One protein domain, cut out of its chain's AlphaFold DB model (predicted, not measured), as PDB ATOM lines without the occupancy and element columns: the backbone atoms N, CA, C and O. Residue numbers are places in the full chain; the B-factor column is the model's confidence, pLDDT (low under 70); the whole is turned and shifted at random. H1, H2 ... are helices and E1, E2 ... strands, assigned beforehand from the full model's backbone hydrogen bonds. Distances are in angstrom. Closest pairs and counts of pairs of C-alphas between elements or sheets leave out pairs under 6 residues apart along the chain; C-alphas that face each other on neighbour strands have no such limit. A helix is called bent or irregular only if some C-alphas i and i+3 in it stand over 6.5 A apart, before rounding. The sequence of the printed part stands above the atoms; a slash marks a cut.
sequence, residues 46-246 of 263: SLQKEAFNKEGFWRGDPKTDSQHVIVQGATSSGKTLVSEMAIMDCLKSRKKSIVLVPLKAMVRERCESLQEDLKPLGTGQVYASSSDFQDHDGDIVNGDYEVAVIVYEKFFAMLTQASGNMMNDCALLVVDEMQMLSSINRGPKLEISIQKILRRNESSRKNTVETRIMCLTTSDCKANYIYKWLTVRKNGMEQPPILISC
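Overview. This is residues 46 to 246 of the 263 residues of the protein "Superfamily II helicase" of [Clostridium] cf. saccharolyticum K10 (UniProt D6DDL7). A twisted sheet of seven parallel strands is the middle of three layers, with helices H1, H2 and H3 covering one face and H5, H7 and H8 the other; a small hairpin, E7 and E8, runs on into the edge strand E9. The printed part has 201 residues, with eight named helices and nine named strands in the order H1 E1 H2 E2 H3 E3 H4 E4 H5 E5 H6 H7 E6 H8 E7 E8 E9; the class is mixed. It is compact and rounded, with a radius of gyration of the C-alphas of 15.6 A and spans of 41 by 39 by 39 A.

Arrangement. Read across the sheet from edge strand E3, residues 126 to 129, through E4, 147 to 151, E2, 96 to 101, E5, 170 to 175, E6, 212 to 217, and E1, 69 to 72, to edge strand E9, 242 to 245. Between neighbours, find within hydrogen-bond range N 127 and O 147 at 2.9 A, N 99 and O 148 at 2.8 A, N 98 and O 172 at 2.9 A, N 173 and O 212 at 2.8 A, N 69 and O 213 at 2.8 A, and N 70 and O 242 at 2.8 A. On one face look for H1, residues 46 to 52, H2, 79 to 92, and H3, 104 to 121, at heights over the sheet of 8.7, 8.6 and 7.9 A. H1 touches residues 79 to 82 of H2, closest at the C-alphas of Gln 48 and Val 82, 6.1 A. On the opposite face are H5, 152 to 159, H7, 187 to 203, and H8, 223 to 229. H5 touches residues 189 to 193 of H7, closest at the C-alphas of Phe 156 and Ser 193, 5.7 A. H4, 137 to 142, and H6, 178 to 182, only graze the sheet. E3, H4, E4 and E5, H6 H7, E6 are strand-helix-strand units, parallel neighbours joined through helices; E1, H2, E2, then E2, H3, E3, and E4, H5, E5 are split ones, with strands between; each crossover is right-handed. In the hairpin of E7, 232 to 234, and E8, 237 to 239, N 234 and O 237 are 2.9 A apart. Every O i to N i+4 pair is within hydrogen-bond range in H1, H2, H4, H5, H7 and H8; H3 has 12 of 14, and H6 0 of 1 but 2 of 2 O i to N i+3.

Along the chain. Find C-alpha 46, where H1 begins, at (205.358, 155.191, 159.939). H3 runs 26.0 A from C-alpha 104 at (232.349, 148.942, 168.300), with a kink of 28 degrees near residue 115; it is irregular, C-alphas 117 and 120 being 7.2 A apart. H7 spans 24.1 A, H2 20.4 A, E2 16.7 A. E9 ends at C-alpha 245, (205.685, 147.797, 165.744).

Size, cuts and confidence. The two C-alphas farthest apart, of Asp 132 and Gly 236, are 44.8 A apart. The printed part has no cut. The link from H1 to E1, residues 53 to 68, is long. Mean pLDDT of the printed part is 91.4; residues 63, 162 and 205 to 207 are under 70.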
ATOM      1  N   SER A  46     206.553 155.726 159.274       91.56
ATOM      2  CA  SER A  46     205.358 155.191 159.939       91.56
ATOM      3  C   SER A  46     205.655 154.628 161.333       91.56
ATOM      4  O   SER A  46     204.814 154.745 162.218       91.56
ATOM      5  N   LEU A  47     206.847 154.053 161.545       93.19
ATOM      6  CA  LEU A  47     207.258 153.550 162.856       93.19
ATOM      7  C   LEU A  47     207.485 154.691 163.852       93.19
ATOM      8  O   LEU A  47     207.061 154.581 164.995       93.19
ATOM      9  N   GLN A  48     208.124 155.780 163.419       95.06
ATOM     10  CA  GLN A  48     208.347 156.964 164.251       95.06
ATOM     11  C   GLN A  48     207.017 157.622 164.634       95.06
ATOM     12  O   GLN A  48     206.788 157.898 165.806       95.06
ATOM     13  N   LYS A  49     206.090 157.772 163.677       94.50
ATOM     14  CA  LYS A  49     204.738 158.289 163.948       94.50
ATOM     15  C   LYS A  49     203.968 157.405 164.932       94.50
ATOM     16  O   LYS A  49     203.356 157.938 165.853       94.50
ATOM     17  N   GLU A  50     204.011 156.080 164.764       94.56
ATOM     18  CA  GLU A  50     203.406 155.140 165.722       94.56
ATOM     19  C   GLU A  50     204.046 155.282 167.107       94.56
ATOM     20  O   GLU A  50     203.327 155.324 168.096       94.56
ATOM     21  N   ALA A  51     205.376 155.397 167.184       95.69
ATOM     22  CA  ALA A  51     206.097 155.528 168.445       95.69
ATOM     23  C   ALA A  51     205.721 156.810 169.196       95.69
ATOM     24  O   ALA A  51     205.319 156.747 170.354       95.69
ATOM     25  N   PHE A  52     205.811 157.963 168.532       95.56
ATOM     26  CA  PHE A  52     205.617 159.265 169.173       95.56
ATOM     27  C   PHE A  52     204.170 159.520 169.583       95.56
ATOM     28  O   PHE A  52     203.937 160.281 170.514       95.56
ATOM     29  N   ASN A  53     203.207 158.862 168.937       94.75
ATOM     30  CA  ASN A  53     201.796 158.923 169.318       94.75
ATOM     31  C   ASN A  53     201.371 157.762 170.239       94.75
ATOM     32  O   ASN A  53     200.185 157.642 170.551       94.75
ATOM     33  N   LYS A  54     202.294 156.882 170.657       93.81
ATOM     34  CA  LYS A  54     201.971 155.758 171.542       93.81
ATOM     35  C   LYS A  54     201.837 156.235 172.982       93.81
ATOM     36  O   LYS A  54     202.752 156.853 173.525       93.81
ATOM     37  N   GLU A  55     200.728 155.874 173.621       91.06
ATOM     38  CA  GLU A  55     200.552 156.101 175.055       91.06
ATOM     39  C   GLU A  55     201.702 155.458 175.841       91.06
ATOM     40  O   GLU A  55     202.092 154.313 175.597       91.06
ATOM     41  N   GLY A  56     202.272 156.244 176.751       91.00
ATOM     42  CA  GLY A  56     203.401 155.859 177.581       91.00
ATOM     43  C   GLY A  56     204.765 155.882 176.905       91.00
ATOM     44  O   GLY A  56     205.746 155.592 177.578       91.00
ATOM     45  N   PHE A  57     204.896 156.220 175.614       94.25
ATOM     46  CA  PHE A  57     206.224 156.392 175.010       94.25
ATOM     47  C   PHE A  57     207.008 157.521 175.694       94.25
ATOM     48  O   PHE A  57     208.111 157.283 176.185       94.25
ATOM     49  N   TRP A  58     206.420 158.713 175.781       93.00
ATOM     50  CA  TRP A  58     206.993 159.861 176.486       93.00
ATOM     51  C   TRP A  58     206.819 159.727 177.998       93.00
ATOM     52  O   TRP A  58     205.795 159.220 178.456       93.00
ATOM     53  N   ARG A  59     207.802 160.195 178.770       87.75
ATOM     54  CA  ARG A  59     207.708 160.252 180.231       87.75
ATOM     55  C   ARG A  59     206.832 161.414 180.690       87.75
ATOM     56  O   ARG A  59     206.742 162.450 180.028       87.75
ATOM     57  N   GLY A  60     206.247 161.266 181.872       80.44
ATOM     58  CA  GLY A  60     205.391 162.252 182.525       80.44
ATOM     59  C   GLY A  60     204.028 161.703 182.945       80.44
ATOM     60  O   GLY A  60     203.308 162.403 183.655       80.44
ATOM     61  N   ASP A  61     203.680 160.471 182.559       77.50
ATOM     62  CA  ASP A  61     202.513 159.771 183.097       77.50
ATOM     63  C   ASP A  61     202.966 158.727 184.132       77.50
ATOM     64  O   ASP A  61     203.523 157.686 183.767       77.50
ATOM     65  N   PRO A  62     202.671 158.934 185.430       70.75
ATOM     66  CA  PRO A  62     203.036 157.999 186.492       70.75
ATOM     67  C   PRO A  62     202.558 156.557 186.274       70.75
ATOM     68  O   PRO A  62     203.113 155.637 186.874       70.75
ATOM     69  N   LYS A  63     201.515 156.340 185.460       69.75
ATOM     70  CA  LYS A  63     200.996 154.999 185.157       69.75
ATOM     71  C   LYS A  63     201.898 154.217 184.210       69.75
ATOM     72  O   LYS A  63     201.965 152.994 184.326       69.75
ATOM     73  N   THR A  64     202.562 154.906 183.286       75.38
ATOM     74  CA  THR A  64     203.287 154.296 182.164       75.38
ATOM     75  C   THR A  64     204.793 154.567 182.207       75.38
ATOM     76  O   THR A  64     205.557 153.852 181.561       75.38
ATOM     77  N   ASP A  65     205.249 155.504 183.046       76.19
ATOM     78  CA  ASP A  65     206.654 155.909 183.194       76.19
ATOM     79  C   ASP A  65     207.618 154.753 183.502       76.19
ATOM     80  O   ASP A  65     208.782 154.789 183.090       76.19
ATOM     81  N   SER A  66     207.149 153.719 184.210       76.75
ATOM     82  CA  SER A  66     207.949 152.526 184.511       76.75
ATOM     83  C   SER A  66     207.882 151.437 183.438       76.75
ATOM     84  O   SER A  66     208.696 150.514 183.461       76.75
ATOM     85  N   GLN A  67     206.960 151.517 182.473       91.88
ATOM     86  CA  GLN A  67     206.797 150.462 181.473       91.88
ATOM     87  C   GLN A  67     207.980 150.427 180.511       91.88
ATOM     88  O   GLN A  67     208.332 151.414 179.864       91.88
ATOM     89  N   HIS A  68     208.579 149.251 180.367       96.69
ATOM     90  CA  HIS A  68     209.595 148.996 179.351       96.69
ATOM     91  C   HIS A  68     209.007 149.138 177.937       96.69
ATOM     92  O   HIS A  68     207.792 149.158 177.756       96.69
ATOM     93  N   VAL A  69     209.855 149.273 176.921       97.38
ATOM     94  CA  VAL A  69     209.430 149.496 175.531       97.38
ATOM     95  C   VAL A  69     210.103 148.495 174.621       97.38
ATOM     96  O   VAL A  69     211.295 148.231 174.751       97.38
ATOM     97  N   ILE A  70     209.353 147.975 173.659       97.69
ATOM     98  CA  ILE A  70     209.885 147.180 172.560       97.69
ATOM     99  C   ILE A  70     209.528 147.903 171.267       97.69
ATOM    100  O   ILE A  70     208.354 148.036 170.929       97.69
ATOM    101  N   VAL A  71     210.546 148.359 170.544       97.06
ATOM    102  CA  VAL A  71     210.410 148.972 169.224       97.06
ATOM    103  C   VAL A  71     210.849 147.957 168.178       97.06
ATOM    104  O   VAL A  71     212.029 147.625 168.064       97.06
ATOM    105  N   GLN A  72     209.890 147.467 167.400       94.69
ATOM    106  CA  GLN A  72     210.102 146.450 166.384       94.69
ATOM    107  C   GLN A  72     209.895 147.013 164.975       94.69
ATOM    108  O   GLN A  72     208.820 147.492 164.613       94.69
ATOM    109  N   GLY A  73     210.923 146.908 164.139       91.69
ATOM    110  CA  GLY A  73     210.852 147.335 162.743       91.69
ATOM    111  C   GLY A  73     212.074 146.900 161.946       91.69
ATOM    112  O   GLY A  73     213.120 146.598 162.520       91.69
ATOM    113  N   ALA A  74     211.964 146.875 160.620       85.88
ATOM    114  CA  ALA A  74     213.076 146.514 159.742       85.88
ATOM    115  C   ALA A  74     214.309 147.418 159.948       85.88
ATOM    116  O   ALA A  74     214.226 148.518 160.506       85.88
ATOM    117  N   THR A  75     215.483 146.978 159.499       81.75
ATOM    118  CA  THR A  75     216.634 147.883 159.343       81.75
ATOM    119  C   THR A  75     216.201 149.091 158.506       81.75
ATOM    120  O   THR A  75     215.357 148.933 157.630       81.75
ATOM    121  N   SER A  76     216.698 150.283 158.852       80.50
ATOM    122  CA  SER A  76     216.287 151.591 158.303       80.50
ATOM    123  C   SER A  76     214.840 152.051 158.558       80.50
ATOM    124  O   SER A  76     214.441 153.106 158.074       80.50
ATOM    125  N   SER A  77     214.055 151.373 159.406       83.06
ATOM    126  CA  SER A  77     212.704 151.839 159.777       83.06
ATOM    127  C   SER A  77     212.674 153.080 160.685       83.06
ATOM    128  O   SER A  77     211.592 153.547 161.044       83.06
ATOM    129  N   GLY A  78     213.838 153.597 161.091       86.62
ATOM    130  CA  GLY A  78     213.953 154.783 161.941       86.62
ATOM    131  C   GLY A  78     213.960 154.515 163.450       86.62
ATOM    132  O   GLY A  78     213.673 155.432 164.213       86.62
ATOM    133  N   LYS A  79     214.286 153.285 163.888       94.56
ATOM    134  CA  LYS A  79     214.383 152.907 165.319       94.56
ATOM    135  C   LYS A  79     215.366 153.782 166.104       94.56
ATOM    136  O   LYS A  79     215.084 154.123 167.247       94.56
ATOM    137  N   THR A  80     216.477 154.166 165.476       94.69
ATOM    138  CA  THR A  80     217.500 155.030 166.080       94.69
ATOM    139  C   THR A  80     216.897 156.338 166.577       94.69
ATOM    140  O   THR A  80     216.989 156.623 167.767       94.69
ATOM    141  N   LEU A  81     216.157 157.048 165.718       95.88
ATOM    142  CA  LEU A  81     215.493 158.297 166.094       95.88
ATOM    143  C   LEU A  81     214.493 158.108 167.241       95.88
ATOM    144  O   LEU A  81     214.396 158.944 168.133       95.88
ATOM    145  N   VAL A  82     213.761 156.989 167.254       97.19
ATOM    146  CA  VAL A  82     212.844 156.678 168.362       97.19
ATOM    147  C   VAL A  82     213.602 156.614 169.693       97.19
ATOM    148  O   VAL A  82     213.144 157.174 170.685       97.19
ATOM    149  N   SER A  83     214.785 155.994 169.716       97.62
ATOM    150  CA  SER A  83     215.619 155.974 170.922       97.62
ATOM    151  C   SER A  83     216.258 157.324 171.257       97.62
ATOM    152  O   SER A  83     216.317 157.676 172.430       97.62
ATOM    153  N   GLU A  84     216.676 158.108 170.259       96.94
ATOM    154  CA  GLU A  84     217.248 159.449 170.462       96.94
ATOM    155  C   GLU A  84     216.224 160.400 171.098       96.94
ATOM    156  O   GLU A  84     216.543 161.092 172.064       96.94
ATOM    157  N   MET A  85     214.964 160.357 170.653       96.69
ATOM    158  CA  MET A  85     213.867 161.112 171.271       96.69
ATOM    159  C   MET A  85     213.627 160.704 172.730       96.69
ATOM    160  O   MET A  85     213.441 161.561 173.592       96.69
ATOM    161  N   ALA A  86     213.689 159.405 173.037       96.69
ATOM    162  CA  ALA A  86     213.555 158.920 174.410       96.69
ATOM    163  C   ALA A  86     214.739 159.336 175.304       96.69
ATOM    164  O   ALA A  86     214.547 159.598 176.493       96.69
ATOM    165  N   ILE A  87     215.952 159.427 174.746       96.75
ATOM    166  CA  ILE A  87     217.133 159.952 175.444       96.75
ATOM    167  C   ILE A  87     216.949 161.442 175.741       96.75
ATOM    168  O   ILE A  87     217.148 161.853 176.881       96.75
ATOM    169  N   MET A  88     216.516 162.244 174.764       95.06
ATOM    170  CA  MET A  88     216.251 163.675 174.969       95.06
ATOM    171  C   MET A  88     215.175 163.915 176.035       95.06
ATOM    172  O   MET A  88     215.339 164.774 176.902       95.06
ATOM    173  N   ASP A  89     214.107 163.117 176.027       94.19
ATOM    174  CA  ASP A  89     213.065 163.163 177.054       94.19
ATOM    175  C   ASP A  89     213.589 162.763 178.446       94.19
ATOM    176  O   ASP A  89     213.234 163.376 179.453       94.19
ATOM    177  N   CYS A  90     214.507 161.793 178.517       93.75
ATOM    178  CA  CYS A  90     215.191 161.408 179.754       93.75
ATOM    179  C   CYS A  90     216.081 162.545 180.303       93.75
ATOM    180  O   CYS A  90     216.023 162.872 181.493       93.75
ATOM    181  N   LEU A  91     216.855 163.191 179.425       93.94
ATOM    182  CA  LEU A  91     217.744 164.303 179.769       93.94
ATOM    183  C   LEU A  91     216.968 165.547 180.221       93.94
ATOM    184  O   LEU A  91     217.408 166.230 181.146       93.94
ATOM    185  N   LYS A  92     215.774 165.802 179.662       91.62
ATOM    186  CA  LYS A  92     214.858 166.861 180.131       91.62
ATOM    187  C   LYS A  92     214.566 166.733 181.632       91.62
ATOM    188  O   LYS A  92     214.507 167.735 182.342       91.62
ATOM    189  N   SER A  93     214.442 165.507 182.141       89.56
ATOM    190  CA  SER A  93     214.244 165.219 183.568       89.56
ATOM    191  C   SER A  93     215.544 165.164 184.385       89.56
ATOM    192  O   SER A  93     215.524 164.704 185.528       89.56
ATOM    193  N   ARG A  94     216.676 165.618 183.824       91.56
ATOM    194  CA  ARG A  94     218.025 165.537 184.415       91.56
ATOM    195  C   ARG A  94     218.406 164.112 184.827       91.56
ATOM    196  O   ARG A  94     219.052 163.901 185.856       91.56
ATOM    197  N   LYS A  95     217.949 163.125 184.055       94.38
ATOM    198  CA  LYS A  95     218.279 161.712 184.239       94.38
ATOM    199  C   LYS A  95     219.185 161.219 183.124       94.38
ATOM    200  O   LYS A  95     219.238 161.794 182.043       94.38
ATOM    201  N   LYS A  96     219.915 160.150 183.427       96.00
ATOM    202  CA  LYS A  96     220.982 159.611 182.586       96.00
ATOM    203  C   LYS A  96     220.456 158.482 181.716       96.00
ATOM    204  O   LYS A  96     219.490 157.800 182.083       96.00
ATOM    205  N   SER A  97     221.124 158.258 180.592       97.75
ATOM    206  CA  SER A  97     220.778 157.183 179.663       97.75
ATOM    207  C   SER A  97     221.999 156.353 179.280       97.75
ATOM    208  O   SER A  97     223.087 156.886 179.092       97.75
ATOM    209  N   ILE A  98     221.823 155.044 179.129       98.56
ATOM    210  CA  ILE A  98     222.828 154.155 178.536       98.56
ATOM    211  C   ILE A  98     222.263 153.582 177.241       98.56
ATOM    212  O   ILE A  98     221.122 153.125 177.211       98.56
ATOM    213  N   VAL A  99     223.072 153.570 176.186       98.69
ATOM    214  CA  VAL A  99     222.773 152.932 174.905       98.69
ATOM    215  C   VAL A  99     223.722 151.761 174.714       98.69
ATOM    216  O   VAL A  99     224.934 151.931 174.611       98.69
ATOM    217  N   LEU A 100     223.164 150.560 174.656       98.38
ATOM    218  CA  LEU A 100     223.899 149.345 174.369       98.38
ATOM    219  C   LEU A 100     223.850 149.040 172.882       98.38
ATOM    220  O   LEU A 100     222.770 148.952 172.304       98.38
ATOM    221  N   VAL A 101     225.016 148.819 172.284       97.12
ATOM    222  CA  VAL A 101     225.150 148.456 170.869       97.12
ATOM    223  C   VAL A 101     226.010 147.198 170.715       97.12
ATOM    224  O   VAL A 101     226.905 146.954 171.527       97.12
ATOM    225  N   PRO A 102     225.788 146.372 169.682       93.88
ATOM    226  CA  PRO A 102     226.511 145.109 169.554       93.88
ATOM    227  C   PRO A 102     227.938 145.258 169.019       93.88
ATOM    228  O   PRO A 102     228.760 144.369 169.243       93.88
ATOM    229  N   LEU A 103     228.235 146.319 168.261       93.69
ATOM    230  CA  LEU A 103     229.499 146.485 167.539       93.69
ATOM    231  C   LEU A 103     230.198 147.786 167.935       93.69
ATOM    232  O   LEU A 103     229.560 148.817 168.123       93.69
ATOM    233  N   LYS A 104     231.535 147.762 167.970       94.06
ATOM    234  CA  LYS A 104     232.349 148.942 168.300       94.06
ATOM    235  C   LYS A 104     232.163 150.096 167.312       94.06
ATOM    236  O   LYS A 104     232.137 151.248 167.723       94.06
ATOM    237  N   ALA A 105     232.000 149.788 166.023       93.69
ATOM    238  CA  ALA A 105     231.732 150.802 165.003       93.69
ATOM    239  C   ALA A 105     230.440 151.579 165.310       93.69
ATOM    240  O   ALA A 105     230.417 152.800 165.193       93.69
ATOM    241  N   MET A 106     229.411 150.884 165.815       95.12
ATOM    242  CA  MET A 106     228.154 151.509 166.232       95.12
ATOM    243  C   MET A 106     228.321 152.359 167.496       95.12
ATOM    244  O   MET A 106     227.597 153.336 167.651       95.12
ATOM    245  N   VAL A 107     229.272 152.032 168.388       96.94
ATOM    246  CA  VAL A 107     229.583 152.894 169.545       96.94
ATOM    247  C   VAL A 107     230.047 154.256 169.062       96.94
ATOM    248  O   VAL A 107     229.508 155.270 169.496       96.94
ATOM    249  N   ARG A 108     231.021 154.268 168.145       94.56
ATOM    250  CA  ARG A 108     231.570 155.502 167.586       94.56
ATOM    251  C   ARG A 108     230.486 156.322 166.887       94.56
ATOM    252  O   ARG A 108     230.270 157.465 167.262       94.56
ATOM    253  N   GLU A 109     229.767 155.708 165.950       94.44
ATOM    254  CA  GLU A 109     228.713 156.369 165.167       94.44
ATOM    255  C   GLU A 109     227.627 156.990 166.058       94.44
ATOM    256  O   GLU A 109     227.242 158.148 165.874       94.44
ATOM    257  N   ARG A 110     227.139 156.236 167.054       95.69
ATOM    258  CA  ARG A 110     226.095 156.724 167.965       95.69
ATOM    259  C   ARG A 110     226.605 157.783 168.923       95.69
ATOM    260  O   ARG A 110     225.875 158.727 169.192       95.69
ATOM    261  N   CYS A 111     227.826 157.645 169.433       96.06
ATOM    262  CA  CYS A 111     228.414 158.644 170.317       96.06
ATOM    263  C   CYS A 111     228.636 159.971 169.580       96.06
ATOM    264  O   CYS A 111     228.194 160.999 170.081       96.06
ATOM    265  N   GLU A 112     229.215 159.942 168.375       94.75
ATOM    266  CA  GLU A 112     229.431 161.138 167.547       94.75
ATOM    267  C   GLU A 112     228.096 161.826 167.201       94.75
ATOM    268  O   GLU A 112     227.962 163.033 167.398       94.75
ATOM    269  N   SER A 113     227.077 161.058 166.787       94.50
ATOM    270  CA  SER A 113     225.742 161.603 166.473       94.50
ATOM    271  C   SER A 113     225.076 162.258 167.689       94.50
ATOM    272  O   SER A 113     224.578 163.377 167.604       94.50
ATOM    273  N   LEU A 114     225.098 161.587 168.845       95.88
ATOM    274  CA  LEU A 114     224.514 162.116 170.081       95.88
ATOM    275  C   LEU A 114     225.282 163.338 170.603       95.88
ATOM    276  O   LEU A 114     224.666 164.266 171.116       95.88
ATOM    277  N   GLN A 115     226.611 163.360 170.476       94.94
ATOM    278  CA  GLN A 115     227.417 164.528 170.834       94.94
ATOM    279  C   GLN A 115     227.043 165.747 169.987       94.94
ATOM    280  O   GLN A 115     226.918 166.843 170.532       94.94
ATOM    281  N   GLU A 116     226.844 165.570 168.679       93.25
ATOM    282  CA  GLU A 116     226.428 166.651 167.783       93.25
ATOM    283  C   GLU A 116     225.025 167.171 168.131       93.25
ATOM    284  O   GLU A 116     224.849 168.377 168.329       93.25
ATOM    285  N   ASP A 117     224.055 166.267 168.279       93.31
ATOM    286  CA  ASP A 117     222.651 166.612 168.525       93.31
ATOM    287  C   ASP A 117     222.426 167.275 169.884       93.31
ATOM    288  O   ASP A 117     221.574 168.154 170.030       93.31
ATOM    289  N   LEU A 118     223.169 166.836 170.902       92.94
ATOM    290  CA  LEU A 118     222.980 167.290 172.276       92.94
ATOM    291  C   LEU A 118     223.856 168.503 172.622       92.94
ATOM    292  O   LEU A 118     223.570 169.197 173.594       92.94
ATOM    293  N   LYS A 119     224.852 168.855 171.796       91.31
ATOM    294  CA  LYS A 119     225.705 170.043 171.986       91.31
ATOM    295  C   LYS A 119     224.940 171.332 172.358       91.31
ATOM    296  O   LYS A 119     225.417 172.041 173.247       91.31
ATOM    297  N   PRO A 120     223.771 171.663 171.764       91.62
ATOM    298  CA  PRO A 120     223.018 172.867 172.130       91.62
ATOM    299  C   PRO A 120     222.443 172.860 173.553       91.62
ATOM    300  O   PRO A 120     222.126 173.916 174.087       91.62
ATOM    301  N   LEU A 121     222.320 171.691 174.189       87.62
ATOM    302  CA  LEU A 121     221.903 171.573 175.589       87.62
ATOM    303  C   LEU A 121     223.009 171.977 176.573       87.62
ATOM    304  O   LEU A 121     222.760 172.036 177.774       87.62
ATOM    305  N   GLY A 122     224.233 172.208 176.086       84.81
ATOM    306  CA  GLY A 122     225.415 172.333 176.935       84.81
ATOM    307  C   GLY A 122     225.849 171.001 177.557       84.81
ATOM    308  O   GLY A 122     226.698 171.002 178.446       84.81
ATOM    309  N   THR A 123     225.283 169.876 177.101       73.56
ATOM    310  CA  THR A 123     225.639 168.533 177.573       73.56
ATOM    311  C   THR A 123     226.988 168.124 176.995       73.56
ATOM    312  O   THR A 123     227.142 167.995 175.778       73.56
ATOM    313  N   GLY A 124     227.977 167.947 177.871       74.19
ATOM    314  CA  GLY A 124     229.347 167.566 177.510       74.19
ATOM    315  C   GLY A 124     229.695 166.117 177.846       74.19
ATOM    316  O   GLY A 124     230.774 165.652 177.491       74.19
ATOM    317  N   GLN A 125     228.804 165.401 178.538       92.62
ATOM    318  CA  GLN A 125     229.109 164.094 179.124       92.62
ATOM    319  C   GLN A 125     228.459 162.946 178.342       92.62
ATOM    320  O   GLN A 125     227.753 162.099 178.899       92.62
ATOM    321  N   VAL A 126     228.676 162.950 177.024       96.88
ATOM    322  CA  VAL A 126     228.297 161.854 176.126       96.88
ATOM    323  C   VAL A 126     229.535 161.007 175.855       96.88
ATOM    324  O   VAL A 126     230.436 161.440 175.134       96.88
ATOM    325  N   TYR A 127     229.588 159.805 176.427       97.69
ATOM    326  CA  TYR A 127     230.794 158.978 176.447       97.69
ATOM    327  C   TYR A 127     230.640 157.669 175.683       97.69
ATOM    328  O   TYR A 127     229.605 157.007 175.734       97.69
ATOM    329  N   ALA A 128     231.708 157.280 174.993       97.31
ATOM    330  CA  ALA A 128     231.848 155.991 174.335       97.31
ATOM    331  C   ALA A 128     232.616 155.021 175.240       97.31
ATOM    332  O   ALA A 128     233.639 155.393 175.811       97.31
ATOM    333  N   SER A 129     232.178 153.764 175.310       96.56
ATOM    334  CA  SER A 129     232.954 152.696 175.941       96.56
ATOM    335  C   SER A 129     232.953 151.419 175.102       96.56
ATOM    336  O   SER A 129     231.937 150.758 174.858       96.56
ATOM    337  N   SER A 130     234.143 151.062 174.634       95.25
ATOM    338  CA  SER A 130     234.428 149.814 173.929       95.25
ATOM    339  C   SER A 130     235.846 149.355 174.289       95.25
ATOM    340  O   SER A 130     236.450 149.866 175.229       95.25
ATOM    341  N   SER A 131     236.420 148.367 173.604       90.12
ATOM    342  CA  SER A 131     237.865 148.133 173.773       90.12
ATOM    343  C   SER A 131     238.716 149.249 173.159       90.12
ATOM    344  O   SER A 131     239.875 149.380 173.530       90.12
ATOM    345  N   ASP A 132     238.152 150.016 172.224       89.19
ATOM    346  CA  ASP A 132     238.856 151.054 171.466       89.19
ATOM    347  C   ASP A 132     238.669 152.439 172.118       89.19
ATOM    348  O   ASP A 132     239.406 153.365 171.807       89.19
ATOM    349  N   PHE A 133     237.714 152.563 173.051       89.94
ATOM    350  CA  PHE A 133     237.422 153.776 173.821       89.94
ATOM    351  C   PHE A 133     237.319 153.411 175.302       89.94
ATOM    352  O   PHE A 133     236.399 152.682 175.679       89.94
ATOM    353  N   GLN A 134     238.274 153.854 176.120       92.81
ATOM    354  CA  GLN A 134     238.338 153.507 177.550       92.81
ATOM    355  C   GLN A 134     238.534 154.725 178.461       92.81
ATOM    356  O   GLN A 134     238.453 154.589 179.679       92.81
ATOM    357  N   ASP A 135     238.760 155.907 177.880       93.19
ATOM    358  CA  ASP A 135     239.170 157.116 178.604       93.19
ATOM    359  C   ASP A 135     238.144 157.557 179.658       93.19
ATOM    360  O   ASP A 135     238.519 158.078 180.703       93.19
ATOM    361  N   HIS A 136     236.862 157.268 179.417       95.31
ATOM    362  CA  HIS A 136     235.744 157.621 180.296       95.31
ATOM    363  C   HIS A 136     235.138 156.425 181.043       95.31
ATOM    364  O   HIS A 136     234.066 156.544 181.635       95.31
ATOM    365  N   ASP A 137     235.784 155.252 181.044       95.06
ATOM    366  CA  ASP A 137     235.256 154.073 181.748       95.06
ATOM    367  C   ASP A 137     235.076 154.345 183.249       95.06
ATOM    368  O   ASP A 137     234.080 153.927 183.842       95.06
ATOM    369  N   GLY A 138     236.027 155.067 183.852       94.50
ATOM    370  CA  GLY A 138     235.958 155.474 185.253       94.50
ATOM    371  C   GLY A 138     234.780 156.407 185.525       94.50
ATOM    372  O   GLY A 138     234.013 156.156 186.456       94.50
ATOM    373  N   ASP A 139     234.589 157.419 184.675       95.50
ATOM    374  CA  ASP A 139     233.470 158.365 184.769       95.50
ATOM    375  C   ASP A 139     232.128 157.625 184.658       95.50
ATOM    376  O   ASP A 139     231.248 157.776 185.506       95.50
ATOM    377  N   ILE A 140     231.992 156.725 183.676       96.44
ATOM    378  CA  ILE A 140     230.781 155.914 183.479       96.44
ATOM    379  C   ILE A 140     230.481 155.059 184.718       96.44
ATOM    380  O   ILE A 140     229.353 155.054 185.214       96.44
ATOM    381  N   VAL A 141     231.484 154.355 185.250       95.44
ATOM    382  CA  VAL A 141     231.346 153.503 186.444       95.44
ATOM    383  C   VAL A 141     230.939 154.307 187.679       95.44
ATOM    384  O   VAL A 141     230.118 153.837 188.476       95.44
ATOM    385  N   ASN A 142     231.500 155.506 187.845       94.31
ATOM    386  CA  ASN A 142     231.181 156.411 188.947       94.31
ATOM    387  C   ASN A 142     229.823 157.102 188.772       94.31
ATOM    388  O   ASN A 142     229.272 157.626 189.738       94.31
ATOM    389  N   GLY A 143     229.239 157.012 187.577       94.31
ATOM    390  CA  GLY A 143     227.969 157.635 187.242       94.31
ATOM    391  C   GLY A 143     228.116 159.071 186.745       94.31
ATOM    392  O   GLY A 143     227.102 159.748 186.633       94.31
ATOM    393  N   ASP A 144     229.312 159.547 186.424       95.06
ATOM    394  CA  ASP A 144     229.598 160.921 185.999       95.06
ATOM    395  C   ASP A 144     229.391 161.109 184.490       95.06
ATOM    396  O   ASP A 144     230.268 161.575 183.776       95.06
ATOM    397  N   TYR A 145     228.219 160.713 183.990       96.75
ATOM    398  CA  TYR A 145     227.842 160.816 182.582       96.75
ATOM    399  C   TYR A 145     226.398 161.301 182.421       96.75
ATOM    400  O   TYR A 145     225.572 161.129 183.316       96.75
ATOM    401  N   GLU A 146     226.055 161.835 181.252       96.88
ATOM    402  CA  GLU A 146     224.666 162.121 180.864       96.88
ATOM    403  C   GLU A 146     224.144 161.036 179.921       96.88
ATOM    404  O   GLU A 146     223.055 160.485 180.126       96.88
ATOM    405  N   VAL A 147     224.962 160.662 178.931       98.12
ATOM    406  CA  VAL A 147     224.689 159.546 178.023       98.12
ATOM    407  C   VAL A 147     225.942 158.695 177.844       98.12
ATOM    408  O   VAL A 147     227.003 159.218 177.530       98.12
ATOM    409  N   ALA A 148     225.831 157.378 178.001       98.25
ATOM    410  CA  ALA A 148     226.931 156.460 177.704       98.25
ATOM    411  C   ALA A 148     226.537 155.481 176.596       98.25
ATOM    412  O   ALA A 148     225.490 154.844 176.671       98.25
ATOM    413  N   VAL A 149     227.381 155.332 175.578       98.56
ATOM    414  CA  VAL A 149     227.214 154.370 174.484       98.56
ATOM    415  C   VAL A 149     228.232 153.251 174.665       98.56
ATOM    416  O   VAL A 149     229.437 153.490 174.604       98.56
ATOM    417  N   ILE A 150     227.766 152.027 174.914       98.25
ATOM    418  CA  ILE A 150     228.605 150.941 175.436       98.25
ATOM    419  C   ILE A 150     228.355 149.639 174.664       98.25
ATOM    420  O   ILE A 150     227.215 149.291 174.360       98.25
ATOM    421  N   VAL A 151     229.409 148.870 174.375       97.12
ATOM    422  CA  VAL A 151     229.238 147.481 173.897       97.12
ATOM    423  C   VAL A 151     228.769 146.542 175.014       97.12
ATOM    424  O   VAL A 151     229.134 146.716 176.179       97.12
ATOM    425  N   TYR A 152     228.010 145.495 174.678       95.00
ATOM    426  CA  TYR A 152     227.413 144.585 175.671       95.00
ATOM    427  C   TYR A 152     228.420 144.009 176.677       95.00
ATOM    428  O   TYR A 152     228.130 143.916 177.869       95.00
ATOM    429  N   GLU A 153     229.610 143.623 176.219       93.44
ATOM    430  CA  GLU A 153     230.635 143.009 177.061       93.44
ATOM    431  C   GLU A 153     231.209 143.987 178.087       93.44
ATOM    432  O   GLU A 153     231.444 143.595 179.232       93.44
ATOM    433  N   LYS A 154     231.409 145.249 177.690       94.94
ATOM    434  CA  LYS A 154     231.885 146.318 178.577       94.94
ATOM    435  C   LYS A 154     230.819 146.669 179.602       94.94
ATOM    436  O   LYS A 154     231.128 146.706 180.789       94.94
ATOM    437  N   PHE A 155     229.565 146.810 179.173       96.69
ATOM    438  CA  PHE A 155     228.457 147.065 180.090       96.69
ATOM    439  C   PHE A 155     228.319 145.957 181.136       96.69
ATOM    440  O   PHE A 155     228.235 146.245 182.327       96.69
ATOM    441  N   PHE A 156     228.374 144.689 180.714       95.44
ATOM    442  CA  PHE A 156     228.347 143.552 181.633       95.44
ATOM    443  C   PHE A 156     229.481 143.627 182.667       95.44
ATOM    444  O   PHE A 156     229.229 143.462 183.861       95.44
ATOM    445  N   ALA A 157     230.714 143.906 182.226       93.94
ATOM    446  CA  ALA A 157     231.864 144.033 183.117       93.94
ATOM    447  C   ALA A 157     231.697 145.199 184.109       93.94
ATOM    448  O   ALA A 157     231.853 145.002 185.314       93.94
ATOM    449  N   MET A 158     231.299 146.384 183.640       94.81
ATOM    450  CA  MET A 158     231.058 147.564 184.484       94.81
ATOM    451  C   MET A 158     229.940 147.323 185.504       94.81
ATOM    452  O   MET A 158     230.099 147.612 186.686       94.81
ATOM    453  N   LEU A 159     228.835 146.699 185.085       91.94
ATOM    454  CA  LEU A 159     227.694 146.389 185.951       91.94
ATOM    455  C   LEU A 159     228.030 145.358 187.046       91.94
ATOM    456  O   LEU A 159     227.277 145.198 188.005       91.94
ATOM    457  N   THR A 160     229.128 144.609 186.905       86.44
ATOM    458  CA  THR A 160     229.598 143.662 187.934       86.44
ATOM    459  C   THR A 160     230.490 144.298 188.998       86.44
ATOM    460  O   THR A 160     230.809 143.631 189.980       86.44
ATOM    461  N   GLN A 161     230.877 145.565 188.838       83.75
ATOM    462  CA  GLN A 161     231.724 146.250 189.806       83.75
ATOM    463  C   GLN A 161     230.966 146.595 191.096       83.75
ATOM    464  O   GLN A 161     229.758 146.826 191.096       83.75
ATOM    465  N   ALA A 162     231.694 146.627 192.214       67.00
ATOM    466  CA  ALA A 162     231.112 146.697 193.555       67.00
ATOM    467  C   ALA A 162     230.432 148.036 193.896       67.00
ATOM    468  O   ALA A 162     229.562 148.059 194.762       67.00
ATOM    469  N   SER A 163     230.812 149.142 193.243       74.94
ATOM    470  CA  SER A 163     230.277 150.476 193.549       74.94
ATOM    471  C   SER A 163     228.805 150.628 193.156       74.94
ATOM    472  O   SER A 163     228.054 151.302 193.851       74.94
ATOM    473  N   GLY A 164     228.379 150.014 192.044       76.69
ATOM    474  CA  GLY A 164     227.009 150.109 191.522       76.69
ATOM    475  C   GLY A 164     226.563 151.518 191.094       76.69
ATOM    476  O   GLY A 164     225.405 151.690 190.704       76.69
ATOM    477  N   ASN A 165     227.458 152.513 191.142       89.31
ATOM    478  CA  ASN A 165     227.127 153.932 190.988       89.31
ATOM    479  C   ASN A 165     226.647 154.298 189.585       89.31
ATOM    480  O   ASN A 165     225.741 155.122 189.463       89.31
ATOM    481  N   MET A 166     227.186 153.625 188.561       94.31
ATOM    482  CA  MET A 166     226.808 153.769 187.151       94.31
ATOM    483  C   MET A 166     225.294 153.914 186.973       94.31
ATOM    484  O   MET A 166     224.823 154.782 186.255       94.31
ATOM    485  N   MET A 167     224.497 153.117 187.684       93.75
ATOM    486  CA  MET A 167     223.057 153.075 187.455       93.75
ATOM    487  C   MET A 167     222.235 154.038 188.344       93.75
ATOM    488  O   MET A 167     221.011 154.065 188.211       93.75
ATOM    489  N   ASN A 168     222.820 154.796 189.286       89.56
ATOM    490  CA  ASN A 168     222.086 155.559 190.329       89.56
ATOM    491  C   ASN A 168     221.062 156.567 189.786       89.56
ATOM    492  O   ASN A 168     219.951 156.628 190.307       89.56
ATOM    493  N   ASP A 169     221.394 157.263 188.699       92.44
ATOM    494  CA  ASP A 169     220.493 158.199 188.009       92.44
ATOM    495  C   ASP A 169     220.173 157.783 186.570       92.44
ATOM    496  O   ASP A 169     219.597 158.557 185.801       92.44
ATOM    497  N   CYS A 170     220.531 156.555 186.197       95.75
ATOM    498  CA  CYS A 170     220.249 156.013 184.878       95.75
ATOM    499  C   CYS A 170     218.776 155.616 184.785       95.75
ATOM    500  O   CYS A 170     218.383 154.530 185.215       95.75
ATOM    501  N   ALA A 171     217.952 156.488 184.210       95.62
ATOM    502  CA  ALA A 171     216.529 156.221 184.059       95.62
ATOM    503  C   ALA A 171     216.213 155.450 182.774       95.62
ATOM    504  O   ALA A 171     215.157 154.830 182.719       95.62
ATOM    505  N   LEU A 172     217.083 155.448 181.759       97.75
ATOM    506  CA  LEU A 172     216.839 154.771 180.481       97.75
ATOM    507  C   LEU A 172     218.019 153.874 180.078       97.75
ATOM    508  O   LEU A 172     219.155 154.329 180.013       97.75
ATOM    509  N   LEU A 173     217.728 152.616 179.756       98.44
ATOM    510  CA  LEU A 173     218.642 151.686 179.098       98.44
ATOM    511  C   LEU A 173     218.079 151.340 177.718       98.44
ATOM    512  O   LEU A 173     217.102 150.600 177.611       98.44
ATOM    513  N   VAL A 174     218.693 151.859 176.662       98.62
ATOM    514  CA  VAL A 174     218.397 151.461 175.286       98.62
ATOM    515  C   VAL A 174     219.241 150.236 174.955       98.62
ATOM    516  O   VAL A 174     220.457 150.265 175.099       98.62
ATOM    517  N   VAL A 175     218.608 149.162 174.502       98.25
ATOM    518  CA  VAL A 175     219.272 147.960 173.999       98.25
ATOM    519  C   VAL A 175     219.035 147.899 172.502       98.25
ATOM    520  O   VAL A 175     217.966 147.478 172.057       98.25
ATOM    521  N   ASP A 176     220.013 148.364 171.730       96.56
ATOM    522  CA  ASP A 176     219.961 148.260 170.278       96.56
ATOM    523  C   ASP A 176     220.230 146.822 169.838       96.56
ATOM    524  O   ASP A 176     220.930 146.090 170.536       96.56
ATOM    525  N   GLU A 177     219.688 146.425 168.689       94.56
ATOM    526  CA  GLU A 177     219.864 145.094 168.093       94.56
ATOM    527  C   GLU A 177     219.535 143.933 169.057       94.56
ATOM    528  O   GLU A 177     220.273 142.956 169.168       94.56
ATOM    529  N   MET A 178     218.402 144.005 169.763       95.19
ATOM    530  CA  MET A 178     218.000 143.029 170.788       95.19
ATOM    531  C   MET A 178     217.953 141.568 170.296       95.19
ATOM    532  O   MET A 178     218.129 140.638 171.083       95.19
ATOM    533  N   GLN A 179     217.774 141.330 168.993       92.81
ATOM    534  CA  GLN A 179     217.902 140.003 168.371       92.81
ATOM    535  C   GLN A 179     219.262 139.326 168.640       92.81
ATOM    536  O   GLN A 179     219.362 138.095 168.610       92.81
ATOM    537  N   MET A 180     220.291 140.102 168.995       91.62
ATOM    538  CA  MET A 180     221.605 139.621 169.428       91.62
ATOM    539  C   MET A 180     221.571 138.804 170.723       91.62
ATOM    540  O   MET A 180     222.550 138.120 171.024       91.62
ATOM    541  N   LEU A 181     220.448 138.795 171.450       91.50
ATOM    542  CA  LEU A 181     220.204 137.875 172.563       91.50
ATOM    543  C   LEU A 181     220.356 136.399 172.144       91.50
ATOM    544  O   LEU A 181     220.758 135.567 172.947       91.50
ATOM    545  N   SER A 182     220.101 136.077 170.872       88.81
ATOM    546  CA  SER A 182     220.296 134.731 170.312       88.81
ATOM    547  C   SER A 182     221.766 134.359 170.047       88.81
ATOM    548  O   SER A 182     222.069 133.218 169.702       88.81
ATOM    549  N   SER A 183     222.702 135.302 170.199       90.81
ATOM    550  CA  SER A 183     224.125 135.063 169.959       90.81
ATOM    551  C   SER A 183     224.756 134.248 171.089       90.81
ATOM    552  O   SER A 183     224.704 134.651 172.247       90.81
ATOM    553  N   ILE A 184     225.464 133.168 170.747       86.81
ATOM    554  CA  ILE A 184     226.104 132.249 171.710       86.81
ATOM    555  C   ILE A 184     227.041 132.976 172.690       86.81
ATOM    556  O   ILE A 184     227.000 132.735 173.892       86.81
ATOM    557  N   ASN A 185     227.871 133.899 172.194       87.19
ATOM    558  CA  ASN A 185     228.906 134.544 173.012       87.19
ATOM    559  C   ASN A 185     228.428 135.826 173.714       87.19
ATOM    560  O   ASN A 185     228.995 136.227 174.732       87.19
ATOM    561  N   ARG A 186     227.417 136.495 173.148       88.50
ATOM    562  CA  ARG A 186     226.953 137.824 173.588       88.50
ATOM    563  C   ARG A 186     225.615 137.783 174.316       88.50
ATOM    564  O   ARG A 186     225.438 138.526 175.280       88.50
ATOM    565  N   GLY A 187     224.724 136.886 173.906       92.31
ATOM    566  CA  GLY A 187     223.389 136.704 174.464       92.31
ATOM    567  C   GLY A 187     223.384 136.518 175.979       92.31
ATOM    568  O   GLY A 187     222.758 137.330 176.656       92.31
ATOM    569  N   PRO A 188     224.164 135.574 176.544       94.44
ATOM    570  CA  PRO A 188     224.186 135.356 177.990       94.44
ATOM    571  C   PRO A 188     224.601 136.595 178.796       94.44
ATOM    572  O   PRO A 188     224.038 136.880 179.850       94.44
ATOM    573  N   LYS A 189     225.568 137.380 178.295       93.88
ATOM    574  CA  LYS A 189     226.012 138.616 178.963       93.88
ATOM    575  C   LYS A 189     224.926 139.686 178.931       93.88
ATOM    576  O   LYS A 189     224.700 140.349 179.944       93.88
ATOM    577  N   LEU A 190     224.255 139.848 177.790       95.12
ATOM    578  CA  LEU A 190     223.145 140.786 177.649       95.12
ATOM    579  C   LEU A 190     221.964 140.385 178.548       95.12
ATOM    580  O   LEU A 190     221.441 141.228 179.274       95.12
ATOM    581  N   GLU A 191     221.613 139.097 178.565       95.94
ATOM    582  CA  GLU A 191     220.546 138.538 179.396       95.94
ATOM    583  C   GLU A 191     220.782 138.809 180.882       95.94
ATOM    584  O   GLU A 191     219.941 139.409 181.553       95.94
ATOM    585  N   ILE A 192     221.970 138.452 181.385       95.44
ATOM    586  CA  ILE A 192     222.335 138.684 182.787       95.44
ATOM    587  C   ILE A 192     222.325 140.180 183.108       95.44
ATOM    588  O   ILE A 192     221.902 140.571 184.197       95.44
ATOM    589  N   SER A 193     222.782 141.026 182.183       95.75
ATOM    590  CA  SER A 193     222.811 142.474 182.397       95.75
ATOM    591  C   SER A 193     221.402 143.047 182.550       95.75
ATOM    592  O   SER A 193     221.132 143.736 183.531       95.75
ATOM    593  N   ILE A 194     220.480 142.696 181.650       96.31
ATOM    594  CA  ILE A 194     219.068 143.095 181.741       96.31
ATOM    595  C   ILE A 194     218.440 142.550 183.028       96.31
ATOM    596  O   ILE A 194     217.809 143.305 183.765       96.31
ATOM    597  N   GLN A 195     218.680 141.279 183.366       95.31
ATOM    598  CA  GLN A 195     218.124 140.669 184.575       95.31
ATOM    599  C   GLN A 195     218.610 141.356 185.859       95.31
ATOM    600  O   GLN A 195     217.848 141.497 186.817       95.31
ATOM    601  N   LYS A 196     219.866 141.815 185.894       93.81
ATOM    602  CA  LYS A 196     220.391 142.621 187.005       93.81
ATOM    603  C   LYS A 196     219.674 143.963 187.126       93.81
ATOM    604  O   LYS A 196     219.374 144.370 188.246       93.81
ATOM    605  N   ILE A 197     219.373 144.624 186.006       94.19
ATOM    606  CA  ILE A 197     218.611 145.881 186.014       94.19
ATOM    607  C   ILE A 197     217.175 145.651 186.489       94.19
ATOM    608  O   ILE A 197     216.722 146.365 187.379       94.19
ATOM    609  N   LEU A 198     216.492 144.617 185.990       93.69
ATOM    610  CA  LEU A 198     215.142 144.258 186.444       93.69
ATOM    611  C   LEU A 198     215.108 143.996 187.957       93.69
ATOM    612  O   LEU A 198     214.311 144.593 188.675       93.69
ATOM    613  N   ARG A 199     216.048 143.193 188.472       91.31
ATOM    614  CA  ARG A 199     216.170 142.936 189.918       91.31
ATOM    615  C   ARG A 199     216.459 144.195 190.732       91.31
ATOM    616  O   ARG A 199     215.970 144.332 191.855       91.31
ATOM    617  N   ARG A 200     217.266 145.110 190.190       90.19
ATOM    618  CA  ARG A 200     217.547 146.405 190.818       90.19
ATOM    619  C   ARG A 200     216.289 147.267 190.880       90.19
ATOM    620  O   ARG A 200     216.038 147.857 191.927       90.19
ATOM    621  N   ASN A 201     215.490 147.301 189.817       90.44
ATOM    622  CA  ASN A 201     214.204 148.001 189.797       90.44
ATOM    623  C   ASN A 201     213.222 147.417 190.829       90.44
ATOM    624  O   ASN A 201     212.598 148.175 191.563       90.44
ATOM    625  N   GLU A 202     213.139 146.089 190.963       86.94
ATOM    626  CA  GLU A 202     212.298 145.423 191.974       86.94
ATOM    627  C   GLU A 202     212.749 145.710 193.415       86.94
ATOM    628  O   GLU A 202     211.928 145.911 194.308       86.94
ATOM    629  N   SER A 203     214.064 145.740 193.650       82.38
ATOM    630  CA  SER A 203     214.651 145.951 194.986       82.38
ATOM    631  C   SER A 203     214.758 147.430 195.372       82.38
ATOM    632  O   SER A 203     215.200 147.761 196.477       82.38
ATOM    633  N   SER A 204     214.407 148.330 194.454       72.06
ATOM    634  CA  SER A 204     214.559 149.767 194.627       72.06
ATOM    635  C   SER A 204     213.685 150.279 195.769       72.06
ATOM    636  O   SER A 204     212.466 150.116 195.794       72.06
ATOM    637  N   ARG A 205     214.318 150.958 196.734       67.88
ATOM    638  CA  ARG A 205     213.606 151.728 197.765       67.88
ATOM    639  C   ARG A 205     212.888 152.906 197.100       67.88
ATOM    640  O   ARG A 205     213.298 153.330 196.021       67.88
ATOM    641  N   LYS A 206     211.905 153.499 197.793       61.12
ATOM    642  CA  LYS A 206     211.050 154.617 197.322       61.12
ATOM    643  C   LYS A 206     211.771 155.813 196.654       61.12
ATOM    644  O   LYS A 206     211.095 156.578 195.983       61.12
ATOM    645  N   ASN A 207     213.094 155.956 196.792       64.12
ATOM    646  CA  ASN A 207     213.886 157.064 196.238       64.12
ATOM    647  C   ASN A 207     214.930 156.641 195.182       64.12
ATOM    648  O   ASN A 207     215.810 157.432 194.855       64.12
ATOM    649  N   THR A 208     214.883 155.408 194.671       78.12
ATOM    650  CA  THR A 208     215.816 154.966 193.615       78.12
ATOM    651  C   THR A 208     215.209 155.251 192.249       78.12
ATOM    652  O   THR A 208     214.015 155.035 192.045       78.12
ATOM    653  N   VAL A 209     216.024 155.723 191.308       87.50
ATOM    654  CA  VAL A 209     215.593 155.903 189.921       87.50
ATOM    655  C   VAL A 209     215.401 154.533 189.281       87.50
ATOM    656  O   VAL A 209     216.344 153.750 189.181       87.50
ATOM    657  N   GLU A 210     214.177 154.252 188.846       90.56
ATOM    658  CA  GLU A 210     213.863 153.046 188.087       90.56
ATOM    659  C   GLU A 210     214.391 153.178 186.652       90.56
ATOM    660  O   GLU A 210     214.129 154.172 185.964       90.56
ATOM    661  N   THR A 211     215.136 152.173 186.189       94.50
ATOM    662  CA  THR A 211     215.671 152.155 184.828       94.50
ATOM    663  C   THR A 211     214.662 151.513 183.881       94.50
ATOM    664  O   THR A 211     214.457 150.299 183.883       94.50
ATOM    665  N   ARG A 212     214.056 152.323 183.021       95.69
ATOM    666  CA  ARG A 212     213.234 151.880 181.897       95.69
ATOM    667  C   ARG A 212     214.114 151.232 180.831       95.69
ATOM    668  O   ARG A 212     215.087 151.838 180.394       95.69
ATOM    669  N   ILE A 213     213.750 150.039 180.376       98.00
ATOM    670  CA  ILE A 213     214.457 149.331 179.304       98.00
ATOM    671  C   ILE A 213     213.713 149.547 177.984       98.00
ATOM    672  O   ILE A 213     212.509 149.310 177.910       98.00
ATOM    673  N   MET A 214     214.419 150.002 176.950       98.31
ATOM    674  CA  MET A 214     213.911 150.143 175.587       98.31
ATOM    675  C   MET A 214     214.684 149.212 174.657       98.31
ATOM    676  O   MET A 214     215.849 149.453 174.365       98.31
ATOM    677  N   CYS A 215     214.038 148.166 174.161       97.94
ATOM    678  CA  CYS A 215     214.632 147.234 173.210       97.94
ATOM    679  C   CYS A 215     214.320 147.662 171.776       97.94
ATOM    680  O   CYS A 215     213.150 147.766 171.407       97.94
ATOM    681  N   LEU A 216     215.349 147.843 170.953       97.31
ATOM    682  CA  LEU A 216     215.206 148.022 169.512       97.31
ATOM    683  C   LEU A 216     215.496 146.683 168.841       97.31
ATOM    684  O   LEU A 216     216.533 146.072 169.087       97.31
ATOM    685  N   THR A 217     214.572 146.196 168.017       95.25
ATOM    686  CA  THR A 217     214.718 144.884 167.379       95.25
ATOM    687  C   THR A 217     214.171 144.861 165.961       95.25
ATOM    688  O   THR A 217     213.388 145.725 165.549       95.25
ATOM    689  N   THR A 218     214.598 143.871 165.191       92.12
ATOM    690  CA  THR A 218     214.136 143.645 163.825       92.12
ATOM    691  C   THR A 218     212.777 142.939 163.784       92.12
ATOM    692  O   THR A 218     212.329 142.305 164.744       92.12
ATOM    693  N   SER A 219     212.065 143.072 162.664       87.44
ATOM    694  CA  SER A 219     210.718 142.503 162.488       87.44
ATOM    695  C   SER A 219     210.666 140.970 162.528       87.44
ATOM    696  O   SER A 219     209.619 140.410 162.827       87.44
ATOM    697  N   ASP A 220     211.776 140.294 162.245       84.56
ATOM    698  CA  ASP A 220     211.938 138.836 162.304       84.56
ATOM    699  C   ASP A 220     212.172 138.308 163.730       84.56
ATOM    700  O   ASP A 220     211.978 137.120 164.000       84.56
ATOM    701  N   CYS A 221     212.528 139.179 164.679       85.50
ATOM    702  CA  CYS A 221     212.695 138.787 166.071       85.50
ATOM    703  C   CYS A 221     211.352 138.379 166.700       85.50
ATOM    704  O   CYS A 221     210.355 139.103 166.631       85.50
ATOM    705  N   LYS A 222     211.321 137.240 167.402       87.69
ATOM    706  CA  LYS A 222     210.135 136.771 168.143       87.69
ATOM    707  C   LYS A 222     209.921 137.597 169.417       87.69
ATOM    708  O   LYS A 222     210.185 137.134 170.527       87.69
ATOM    709  N   ALA A 223     209.409 138.817 169.253       86.88
ATOM    710  CA  ALA A 223     209.227 139.793 170.326       86.88
ATOM    711  C   ALA A 223     208.360 139.283 171.490       86.88
ATOM    712  O   ALA A 223     208.539 139.750 172.604       86.88
ATOM    713  N   ASN A 224     207.498 138.278 171.287       90.50
ATOM    714  CA  ASN A 224     206.660 137.699 172.348       90.50
ATOM    715  C   ASN A 224     207.452 137.147 173.545       90.50
ATOM    716  O   ASN A 224     206.964 137.212 174.670       90.50
ATOM    717  N   TYR A 225     208.654 136.598 173.332       91.50
ATOM    718  CA  TYR A 225     209.480 136.112 174.447       91.50
ATOM    719  C   TYR A 225     210.053 137.275 175.257       91.50
ATOM    720  O   TYR A 225     209.979 137.261 176.482       91.50
ATOM    721  N   ILE A 226     210.542 138.311 174.570       93.38
ATOM    722  CA  ILE A 226     211.049 139.539 175.196       93.38
ATOM    723  C   ILE A 226     209.907 140.274 175.904       93.38
ATOM    724  O   ILE A 226     210.078 140.729 177.025       93.38
ATOM    725  N   TYR A 227     208.723 140.322 175.287       95.44
ATOM    726  CA  TYR A 227     207.516 140.915 175.854       95.44
ATOM    727  C   TYR A 227     207.175 140.275 177.195       95.44
ATOM    728  O   TYR A 227     207.060 140.978 178.189       95.44
ATOM    729  N   LYS A 228     207.092 138.939 177.240       94.69
ATOM    730  CA  LYS A 228     206.828 138.197 178.479       94.69
ATOM    731  C   LYS A 228     207.922 138.393 179.522       94.69
ATOM    732  O   LYS A 228     207.607 138.504 180.699       94.69
ATOM    733  N   TRP A 229     209.185 138.414 179.104       94.50
ATOM    734  CA  TRP A 229     210.314 138.580 180.017       94.50
ATOM    735  C   TRP A 229     210.367 139.978 180.645       94.50
ATOM    736  O   TRP A 229     210.663 140.102 181.828       94.50
ATOM    737  N   LEU A 230     210.036 141.019 179.877       95.00
ATOM    738  CA  LEU A 230     210.000 142.406 180.348       95.00
ATOM    739  C   LEU A 230     208.674 142.791 181.023       95.00
ATOM    740  O   LEU A 230     208.539 143.931 181.466       95.00
ATOM    741  N   THR A 231     207.697 141.884 181.113       94.44
ATOM    742  CA  THR A 231     206.494 142.103 181.923       94.44
ATOM    743  C   THR A 231     206.859 141.995 183.397       94.44
ATOM    744  O   THR A 231     207.172 140.913 183.896       94.44
ATOM    745  N   VAL A 232     206.778 143.114 184.113       91.31
ATOM    746  CA  VAL A 232     207.078 143.185 185.550       91.31
ATOM    747  C   VAL A 232     205.792 143.234 186.370       91.31
ATOM    748  O   VAL A 232     204.753 143.679 185.885       91.31
ATOM    749  N   ARG A 233     205.828 142.788 187.631       86.88
ATOM    750  CA  ARG A 233     204.689 142.931 188.557       86.88
ATOM    751  C   ARG A 233     204.955 144.060 189.539       86.88
ATOM    752  O   ARG A 233     205.897 143.991 190.320       86.88
ATOM    753  N   LYS A 234     204.084 145.066 189.547       81.00
ATOM    754  CA  LYS A 234     204.169 146.223 190.445       81.00
ATOM    755  C   LYS A 234     202.832 146.407 191.149       81.00
ATOM    756  O   LYS A 234     201.785 146.428 190.508       81.00
ATOM    757  N   ASN A 235     202.853 146.495 192.478       80.81
ATOM    758  CA  ASN A 235     201.646 146.617 193.312       80.81
ATOM    759  C   ASN A 235     200.575 145.541 193.020       80.81
ATOM    760  O   ASN A 235     199.382 145.827 193.008       80.81
ATOM    761  N   GLY A 236     201.001 144.303 192.741       81.25
ATOM    762  CA  GLY A 236     200.105 143.180 192.438       81.25
ATOM    763  C   GLY A 236     199.558 143.139 191.005       81.25
ATOM    764  O   GLY A 236     198.935 142.144 190.639       81.25
ATOM    765  N   MET A 237     199.832 144.152 190.178       85.56
ATOM    766  CA  MET A 237     199.404 144.220 188.777       85.56
ATOM    767  C   MET A 237     200.571 143.957 187.824       85.56
ATOM    768  O   MET A 237     201.698 144.388 188.069       85.56
ATOM    769  N   GLU A 238     200.300 143.238 186.735       89.38
ATOM    770  CA  GLU A 238     201.255 143.082 185.637       89.38
ATOM    771  C   GLU A 238     201.348 144.381 184.835       89.38
ATOM    772  O   GLU A 238     200.337 144.961 184.440       89.38
ATOM    773  N   GLN A 239     202.575 144.824 184.594       89.88
ATOM    774  CA  GLN A 239     202.915 145.945 183.735       89.88
ATOM    775  C   GLN A 239     203.703 145.396 182.544       89.88
ATOM    776  O   GLN A 239     204.925 145.240 182.633       89.88
ATOM    777  N   PRO A 240     203.023 145.044 181.442       94.38
ATOM    778  CA  PRO A 240     203.716 144.612 180.243       94.38
ATOM    779  C   PRO A 240     204.453 145.783 179.581       94.38
ATOM    780  O   PRO A 240     204.072 146.945 179.782       94.38
ATOM    781  N   PRO A 241     205.473 145.506 178.753       95.81
ATOM    782  CA  PRO A 241     206.119 146.545 177.976       95.81
ATOM    783  C   PRO A 241     205.182 147.105 176.899       95.81
ATOM    784  O   PRO A 241     204.303 146.420 176.368       95.81
ATOM    785  N   ILE A 242     205.425 148.353 176.515       95.62
ATOM    786  CA  ILE A 242     204.772 149.001 175.382       95.62
ATOM    787  C   ILE A 242     205.393 148.447 174.099       95.62
ATOM    788  O   ILE A 242     206.588 148.611 173.854       95.62
ATOM    789  N   LEU A 243     204.580 147.790 173.271       95.12
ATOM    790  CA  LEU A 243     204.999 147.293 171.963       95.12
ATOM    791  C   LEU A 243     204.672 148.323 170.878       95.12
ATOM    792  O   LEU A 243     203.509 148.659 170.641       95.12
ATOM    793  N   ILE A 244     205.715 148.791 170.201       94.88
ATOM    794  CA  ILE A 244     205.653 149.698 169.058       94.88
ATOM    795  C   ILE A 244     206.178 148.919 167.860       94.88
ATOM    796  O   ILE A 244     207.367 148.619 167.780       94.88
ATOM    797  N   SER A 245     205.302 148.570 166.924       90.44
ATOM    798  CA  SER A 245     205.685 147.797 165.744       90.44
ATOM    799  C   SER A 245     205.039 148.352 164.488       90.44
ATOM    800  O   SER A 245     203.838 148.614 164.481       90.44
ATOM    801  N   CYS A 246     205.806 148.451 163.404       78.69
ATOM    802  CA  CYS A 246     205.264 148.761 162.086       78.69
ATOM    803  C   CYS A 246     205.684 147.669 161.089       78.69
ATOM    804  O   CYS A 246     206.881 147.514 160.837       78.69
TER     805      CYS A 246